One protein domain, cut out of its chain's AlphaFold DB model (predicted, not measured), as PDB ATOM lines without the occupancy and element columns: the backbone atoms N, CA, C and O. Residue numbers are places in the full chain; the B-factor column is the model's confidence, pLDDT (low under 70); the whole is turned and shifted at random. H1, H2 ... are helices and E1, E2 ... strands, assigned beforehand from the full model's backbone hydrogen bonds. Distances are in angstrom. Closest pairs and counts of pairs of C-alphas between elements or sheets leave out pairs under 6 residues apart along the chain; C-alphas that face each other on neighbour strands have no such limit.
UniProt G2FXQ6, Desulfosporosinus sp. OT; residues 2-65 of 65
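Overview. This is residues 2 to 65 of the 65 residues of a protein of Desulfosporosinus sp. OT (UniProt G2FXQ6). A long, narrow, twisted sheet of three strands has one helix, H1, packed along one face and the other face bare, in two layers. The 64 printed residues hold H1, E1, E2 and E3 in that order; the strands make an antiparallel meander, each the neighbour of the one before. The class is mixed; the whole is a rod, 42 by 17 by 13 A, only just loose, close to compact, with radius of gyration 13.0 A.

Arrangement. H1, residues 2 to 16, is on the sheet at a height of 6.5 A, over E2, residues 38 to 50, and E3, residues 53 to 64. It runs along the strands, only just, at 29 degrees to E3 on the local plane. H1 touches E3, closest at the C-alphas of Ala 12 and Leu 60, 4.2 A. H1 has 9 of 11 O i to N i+4 pairs within hydrogen-bond range. E1, residues 25 to 34, forms a hairpin with E2; N 29 and O 44 are 2.8 A apart. E2 and E3 form another; N 43 and O 59 are 2.9 A apart.

Along the chain. H1 begins at C-alpha 2 (149.509, 124.605, 135.380) and is 21.0 A long. E1 measures 29.3 A, E2 37.7 A and E3 36.8 A, ending at C-alpha 64 (150.494, 134.779, 138.790).

Size, cuts and confidence. The C-alphas farthest apart, of Glu 37 and Leu 52, are 42.2 A apart. The printed part has no cut and no long link. Residues 18 to 22 have pLDDT under 70.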
ATOM      1  N   ILE A   2     148.371 125.563 135.395       93.31
ATOM      2  CA  ILE A   2     149.509 124.605 135.380       93.31
ATOM      3  C   ILE A   2     150.866 125.299 135.188       93.31
ATOM      4  O   ILE A   2     151.831 124.964 135.864       93.31
ATOM      5  N   HIS A   3     150.911 126.323 134.329       95.94
ATOM      6  CA  HIS A   3     152.078 127.184 134.133       95.94
ATOM      7  C   HIS A   3     152.531 127.814 135.458       95.94
ATOM      8  O   HIS A   3     153.678 127.654 135.862       95.94
ATOM      9  N   ALA A   4     151.602 128.445 136.179       97.00
ATOM     10  CA  ALA A   4     151.886 129.075 137.461       97.00
ATOM     11  C   ALA A   4     152.429 128.084 138.499       97.00
ATOM     12  O   ALA A   4     153.420 128.373 139.162       97.00
ATOM     13  N   LEU A   5     151.830 126.891 138.586       97.25
ATOM     14  CA  LEU A   5     152.294 125.828 139.475       97.25
ATOM     15  C   LEU A   5     153.715 125.372 139.135       97.25
ATOM     16  O   LEU A   5     154.542 125.249 140.038       97.25
ATOM     17  N   ILE A   6     154.008 125.142 137.854       97.56
ATOM     18  CA  ILE A   6     155.337 124.718 137.399       97.56
ATOM     19  C   ILE A   6     156.377 125.784 137.746       97.56
ATOM     20  O   ILE A   6     157.388 125.463 138.369       97.56
ATOM     21  N   HIS A   7     156.128 127.047 137.399       97.75
ATOM     22  CA  HIS A   7     157.104 128.110 137.625       97.75
ATOM     23  C   HIS A   7     157.301 128.442 139.108       97.75
ATOM     24  O   HIS A   7     158.447 128.539 139.540       97.75
ATOM     25  N   ALA A   8     156.232 128.526 139.907       97.81
ATOM     26  CA  ALA A   8     156.354 128.717 141.354       97.81
ATOM     27  C   ALA A   8     157.098 127.543 142.019       97.81
ATOM     28  O   ALA A   8     157.910 127.738 142.919       97.81
ATOM     29  N   THR A   9     156.885 126.308 141.550       97.19
ATOM     30  CA  THR A   9     157.620 125.143 142.066       97.19
ATOM     31  C   THR A   9     159.098 125.179 141.674       97.19
ATOM     32  O   THR A   9     159.942 124.849 142.503       97.19
ATOM     33  N   LEU A  10     159.429 125.587 140.443       96.12
ATOM     34  CA  LEU A  10     160.816 125.747 139.985       96.12
ATOM     35  C   LEU A  10     161.558 126.836 140.768       96.12
ATOM     36  O   LEU A  10     162.718 126.670 141.133       96.12
ATOM     37  N   GLU A  11     160.885 127.943 141.062       96.06
ATOM     38  CA  GLU A  11     161.450 129.005 141.889       96.06
ATOM     39  C   GLU A  11     161.701 128.522 143.328       96.06
ATOM     40  O   GLU A  11     162.809 128.675 143.851       96.06
ATOM     41  N   ALA A  12     160.725 127.839 143.940       96.44
ATOM     42  CA  ALA A  12     160.889 127.253 145.267       96.44
ATOM     43  C   ALA A  12     162.014 126.199 145.299       96.44
ATOM     44  O   ALA A  12     162.804 126.146 146.247       96.44
ATOM     45  N   SER A  13     162.115 125.363 144.263       94.00
ATOM     46  CA  SER A  13     163.090 124.276 144.192       94.00
ATOM     47  C   SER A  13     164.524 124.777 144.043       94.00
ATOM     48  O   SER A  13     165.425 124.199 144.655       94.00
ATOM     49  N   ASN A  14     164.734 125.889 143.329       90.81
ATOM     50  CA  ASN A  14     166.051 126.506 143.179       90.81
ATOM     51  C   ASN A  14     166.699 126.804 144.533       90.81
ATOM     52  O   ASN A  14     167.890 126.565 144.687       90.81
ATOM     53  N   SER A  15     165.926 127.245 145.530       83.88
ATOM     54  CA  SER A  15     166.441 127.519 146.880       83.88
ATOM     55  C   SER A  15     166.740 126.242 147.678       83.88
ATOM     56  O   SER A  15     167.722 126.182 148.423       83.88
ATOM     57  N   VAL A  16     165.934 125.189 147.496       87.31
ATOM     58  CA  VAL A  16     166.049 123.917 148.237       87.31
ATOM     59  C   VAL A  16     167.186 123.039 147.717       87.31
ATOM     60  O   VAL A  16     167.864 122.390 148.516       87.31
ATOM     61  N   PHE A  17     167.409 123.033 146.403       84.38
ATOM     62  CA  PHE A  17     168.404 122.190 145.735       84.38
ATOM     63  C   PHE A  17     169.731 122.913 145.454       84.38
ATOM     64  O   PHE A  17     170.600 122.370 144.771       84.38
ATOM     65  N   THR A  18     169.925 124.119 146.006       69.00
ATOM     66  CA  THR A  18     171.198 124.848 145.901       69.00
ATOM     67  C   THR A  18     172.369 123.976 146.371       69.00
ATOM     68  O   THR A  18     172.443 123.556 147.526       69.00
ATOM     69  N   HIS A  19     173.308 123.701 145.460       61.19
ATOM     70  CA  HIS A  19     174.541 122.947 145.723       61.19
ATOM     71  C   HIS A  19     174.351 121.528 146.281       61.19
ATOM     72  O   HIS A  19     175.252 121.002 146.942       61.19
ATOM     73  N   THR A  20     173.213 120.870 146.039       55.84
ATOM     74  CA  THR A  20     173.097 119.459 146.411       55.84
ATOM     75  C   THR A  20     173.990 118.637 145.491       55.84
ATOM     76  O   THR A  20     173.639 118.386 144.340       55.84
ATOM     77  N   ASN A  21     175.148 118.209 146.008       57.44
ATOM     78  CA  ASN A  21     175.849 117.031 145.505       57.44
ATOM     79  C   ASN A  21     174.791 115.960 145.225       57.44
ATOM     80  O   ASN A  21     173.978 115.679 146.108       57.44
ATOM     81  N   SER A  22     174.795 115.389 144.022       61.53
ATOM     82  CA  SER A  22     173.740 114.539 143.444       61.53
ATOM     83  C   SER A  22     173.336 113.298 144.266       61.53
ATOM     84  O   SER A  22     172.475 112.538 143.841       61.53
ATOM     85  N   ASN A  23     173.934 113.097 145.444       71.44
ATOM     86  CA  ASN A  23     173.797 111.933 146.313       71.44
ATOM     87  C   ASN A  23     173.106 112.241 147.661       71.44
ATOM     88  O   ASN A  23     173.070 111.373 148.531       71.44
ATOM     89  N   ALA A  24     172.600 113.460 147.888       82.12
ATOM     90  CA  ALA A  24     171.888 113.786 149.128       82.12
ATOM     91  C   ALA A  24     170.454 113.230 149.122       82.12
ATOM     92  O   ALA A  24     169.688 113.462 148.190       82.12
ATOM     93  N   SER A  25     170.070 112.548 150.202       87.62
ATOM     94  CA  SER A  25     168.679 112.174 150.462       87.62
ATOM     95  C   SER A  25     167.890 113.383 150.966       87.62
ATOM     96  O   SER A  25     168.393 114.184 151.758       87.62
ATOM     97  N   LEU A  26     166.643 113.513 150.514       90.06
ATOM     98  CA  LEU A  26     165.776 114.657 150.792       90.06
ATOM     99  C   LEU A  26     164.464 114.185 151.418       90.06
ATOM    100  O   LEU A  26     163.752 113.366 150.843       90.06
ATOM    101  N   ALA A  27     164.124 114.745 152.575       92.44
ATOM    102  CA  ALA A  27     162.819 114.586 153.206       92.44
ATOM    103  C   ALA A  27     162.122 115.948 153.206       92.44
ATOM    104  O   ALA A  27     162.480 116.825 153.995       92.44
ATOM    105  N   LEU A  28     161.166 116.140 152.293       94.12
ATOM    106  CA  LEU A  28     160.535 117.433 152.020       94.12
ATOM    107  C   LEU A  28     159.025 117.394 152.265       94.12
ATOM    108  O   LEU A  28     158.361 116.383 152.042       94.12
ATOM    109  N   LYS A  29     158.484 118.538 152.672       97.75
ATOM    110  CA  LYS A  29     157.059 118.837 152.728       97.75
ATOM    111  C   LYS A  29     156.784 120.042 151.836       97.75
ATOM    112  O   LYS A  29     157.541 121.012 151.855       97.75
ATOM    113  N   ILE A  30     155.697 119.963 151.076       97.75
ATOM    114  CA  ILE A  30     155.271 121.007 150.143       97.75
ATOM    115  C   ILE A  30     153.912 121.533 150.597       97.75
ATOM    116  O   ILE A  30     153.011 120.748 150.897       97.75
ATOM    117  N   GLY A  31     153.785 122.854 150.671       98.12
ATOM    118  CA  GLY A  31     152.539 123.560 150.942       98.12
ATOM    119  C   GLY A  31     152.199 124.502 149.796       98.12
ATOM    120  O   GLY A  31     153.093 125.096 149.193       98.12
ATOM    121  N   LEU A  32     150.907 124.634 149.503       98.00
ATOM    122  CA  LEU A  32     150.397 125.538 148.480       98.00
ATOM    123  C   LEU A  32     149.342 126.457 149.090       98.00
ATOM    124  O   LEU A  32     148.512 126.009 149.883       98.00
ATOM    125  N   ALA A  33     149.363 127.721 148.690       98.06
ATOM    126  CA  ALA A  33     148.334 128.694 149.028       98.06
ATOM    127  C   ALA A  33     147.993 129.524 147.788       98.06
ATOM    128  O   ALA A  33     148.877 129.886 147.013       98.06
ATOM    129  N   THR A  34     146.712 129.823 147.595       97.50
ATOM    130  CA  THR A  34     146.247 130.648 146.479       97.50
ATOM    131  C   THR A  34     145.093 131.542 146.906       97.50
ATOM    132  O   THR A  34     144.297 131.169 147.765       97.50
ATOM    133  N   ASN A  35     145.010 132.714 146.283       96.62
ATOM    134  CA  ASN A  35     143.878 133.633 146.376       96.62
ATOM    135  C   ASN A  35     143.104 133.744 145.041       96.62
ATOM    136  O   ASN A  35     142.393 134.721 144.848       96.62
ATOM    137  N   PHE A  36     143.261 132.776 144.128       94.00
ATOM    138  CA  PHE A  36     142.710 132.748 142.757       94.00
ATOM    139  C   PHE A  36     143.338 133.698 141.725       94.00
ATOM    140  O   PHE A  36     143.091 133.518 140.535       94.00
ATOM    141  N   GLU A  37     144.222 134.609 142.128       96.88
ATOM    142  CA  GLU A  37     145.036 135.433 141.212       96.88
ATOM    143  C   GLU A  37     146.518 135.039 141.252       96.88
ATOM    144  O   GLU A  37     147.222 135.063 140.244       96.88
ATOM    145  N   TRP A  38     146.981 134.608 142.422       98.00
ATOM    146  CA  TRP A  38     148.357 134.226 142.696       98.00
ATOM    147  C   TRP A  38     148.421 132.836 143.315       98.00
ATOM    148  O   TRP A  38     147.504 132.387 144.013       98.00
ATOM    149  N   LEU A  39     149.541 132.162 143.084       98.12
ATOM    150  CA  LEU A  39     149.878 130.879 143.678       98.12
ATOM    151  C   LEU A  39     151.237 130.978 144.361       98.12
ATOM    152  O   LEU A  39     152.231 131.314 143.720       98.12
ATOM    153  N   ALA A  40     151.277 130.630 145.643       98.19
ATOM    154  CA  ALA A  40     152.501 130.452 146.405       98.19
ATOM    155  C   ALA A  40     152.760 128.959 146.635       98.19
ATOM    156  O   ALA A  40     151.864 128.222 147.059       98.19
ATOM    157  N   VAL A  41     153.995 128.528 146.387       98.38
ATOM    158  CA  VAL A  41     154.494 127.179 146.671       98.38
ATOM    159  C   VAL A  41     155.643 127.297 147.659       98.38
ATOM    160  O   VAL A  41     156.663 127.914 147.361       98.38
ATOM    161  N   ALA A  42     155.486 126.690 148.832       98.19
ATOM    162  CA  ALA A  42     156.526 126.607 149.847       98.19
ATOM    163  C   ALA A  42     157.022 125.165 149.967       98.19
ATOM    164  O   ALA A  42     156.228 124.228 150.059       98.19
ATOM    165  N   ILE A  43     158.337 124.989 150.009       97.69
ATOM    166  CA  ILE A  43     158.995 123.705 150.232       97.69
ATOM    167  C   ILE A  43     159.853 123.846 151.484       97.69
ATOM    168  O   ILE A  43     160.674 124.753 151.579       97.69
ATOM    169  N   TYR A  44     159.684 122.941 152.440       96.31
ATOM    170  CA  TYR A  44     160.515 122.869 153.637       96.31
ATOM    171  C   TYR A  44     160.909 121.428 153.912       96.31
ATOM    172  O   TYR A  44     160.103 120.510 153.755       96.31
ATOM    173  N   GLY A  45     162.130 121.213 154.378       93.31
ATOM    174  CA  GLY A  45     162.538 119.894 154.817       93.31
ATOM    175  C   GLY A  45     164.012 119.801 155.138       93.31
ATOM    176  O   GLY A  45     164.646 120.789 155.507       93.31
ATOM    177  N   ARG A  46     164.550 118.590 155.021       91.12
ATOM    178  CA  ARG A  46     165.934 118.277 155.375       91.12
ATOM    179  C   ARG A  46     166.635 117.603 154.206       91.12
ATOM    180  O   ARG A  46     166.061 116.728 153.560       91.12
ATOM    181  N   SER A  47     167.877 118.001 153.963       88.44
ATOM    182  CA  SER A  47     168.810 117.323 153.062       88.44
ATOM    183  C   SER A  47     169.893 116.642 153.889       88.44
ATOM    184  O   SER A  47     170.452 117.290 154.777       88.44
ATOM    185  N   SER A  48     170.217 115.387 153.592       86.31
ATOM    186  CA  SER A  48     171.218 114.613 154.327       86.31
ATOM    187  C   SER A  48     172.077 113.779 153.375       86.31
ATOM    188  O   SER A  48     171.554 113.050 152.535       86.31
ATOM    189  N   LEU A  49     173.401 113.887 153.504       83.06
ATOM    190  CA  LEU A  49     174.362 112.977 152.850       83.06
ATOM    191  C   LEU A  49     174.710 111.775 153.741       83.06
ATOM    192  O   LEU A  49     175.134 110.731 153.260       83.06
ATOM    193  N   HIS A  50     174.544 111.945 155.050       80.00
ATOM    194  CA  HIS A  50     174.785 110.958 156.092       80.00
ATOM    195  C   HIS A  50     173.864 111.307 157.272       80.00
ATOM    196  O   HIS A  50     173.676 112.503 157.516       80.00
ATOM    197  N   PRO A  51     173.335 110.343 158.052       71.12
ATOM    198  CA  PRO A  51     172.371 110.613 159.131       71.12
ATOM    199  C   PRO A  51     172.778 111.698 160.145       71.12
ATOM    200  O   PRO A  51     171.921 112.312 160.764       71.12
ATOM    201  N   LEU A  52     174.080 111.952 160.301       77.94
ATOM    202  CA  LEU A  52     174.637 112.968 161.209       77.94
ATOM    203  C   LEU A  52     174.908 114.336 160.549       77.94
ATOM    204  O   LEU A  52     175.267 115.285 161.236       77.94
ATOM    205  N   LEU A  53     174.774 114.438 159.224       80.38
ATOM    206  CA  LEU A  53     175.075 115.624 158.415       80.38
ATOM    207  C   LEU A  53     173.817 116.066 157.670       80.38
ATOM    208  O   LEU A  53     173.701 115.932 156.448       80.38
ATOM    209  N   GLU A  54     172.843 116.534 158.441       86.50
ATOM    210  CA  GLU A  54     171.567 117.022 157.933       86.50
ATOM    211  C   GLU A  54     171.471 118.546 158.004       86.50
ATOM    212  O   GLU A  54     171.833 119.180 158.994       86.50
ATOM    213  N   HIS A  55     170.931 119.136 156.943       87.94
ATOM    214  CA  HIS A  55     170.688 120.569 156.843       87.94
ATOM    215  C   HIS A  55     169.213 120.818 156.573       87.94
ATOM    216  O   HIS A  55     168.618 120.168 155.710       87.94
ATOM    217  N   ALA A  56     168.627 121.768 157.299       91.75
ATOM    218  CA  ALA A  56     167.309 122.278 156.960       91.75
ATOM    219  C   ALA A  56     167.390 123.082 155.656       91.75
ATOM    220  O   ALA A  56     168.353 123.815 155.418       91.75
ATOM    221  N   ARG A  57     166.371 122.933 154.815       91.88
ATOM    222  CA  ARG A  57     166.223 123.636 153.542       91.88
ATOM    223  C   ARG A  57     164.833 124.239 153.470       91.88
ATOM    224  O   ARG A  57     163.864 123.632 153.928       91.88
ATOM    225  N   VAL A  58     164.748 125.420 152.873       95.88
ATOM    226  CA  VAL A  58     163.487 126.102 152.608       95.88
ATOM    227  C   VAL A  58     163.549 126.782 151.248       95.88
ATOM    228  O   VAL A  58     164.605 127.254 150.833       95.88
ATOM    229  N   GLY A  59     162.416 126.814 150.562       96.38
ATOM    230  CA  GLY A  59     162.233 127.554 149.328       96.38
ATOM    231  C   GLY A  59     160.798 128.029 149.191       96.38
ATOM    232  O   GLY A  59     159.868 127.370 149.660       96.38
ATOM    233  N   LEU A  60     160.639 129.182 148.558       97.69
ATOM    234  CA  LEU A  60     159.359 129.803 148.259       97.69
ATOM    235  C   LEU A  60     159.387 130.242 146.801       97.69
ATOM    236  O   LEU A  60     160.376 130.822 146.363       97.69
ATOM    237  N   GLY A  61     158.307 129.977 146.082       97.75
ATOM    238  CA  GLY A  61     158.077 130.533 144.759       97.75
ATOM    239  C   GLY A  61     156.657 131.046 144.637       97.75
ATOM    240  O   GLY A  61     155.733 130.489 145.244       97.75
ATOM    241  N   VAL A  62     156.492 132.133 143.892       97.62
ATOM    242  CA  VAL A  62     155.221 132.848 143.775       97.62
ATOM    243  C   VAL A  62     154.997 133.215 142.320       97.62
ATOM    244  O   VAL A  62     155.845 133.828 141.684       97.62
ATOM    245  N   MET A  63     153.833 132.858 141.785       98.06
ATOM    246  CA  MET A  63     153.519 133.108 140.384       98.06
ATOM    247  C   MET A  63     152.064 133.524 140.198       98.06
ATOM    248  O   MET A  63     151.171 133.047 140.902       98.06
ATOM    249  N   HIS A  64     151.835 134.407 139.229       96.94
ATOM    250  CA  HIS A  64     150.494 134.779 138.790       96.94
ATOM    251  C   HIS A  64     149.829 133.599 138.064       96.94
ATOM    252  O   HIS A  64     150.485 132.909 137.273       96.94
ATOM    253  N   LEU A  65     148.546 133.350 138.349       91.94
ATOM    254  CA  LEU A  65     147.779 132.211 137.820       91.94
ATOM    255  C   LEU A  65     147.479 132.286 136.322       91.94
ATOM    256  O   LEU A  65     147.361 133.410 135.785       91.94
TER     257      LEU A  65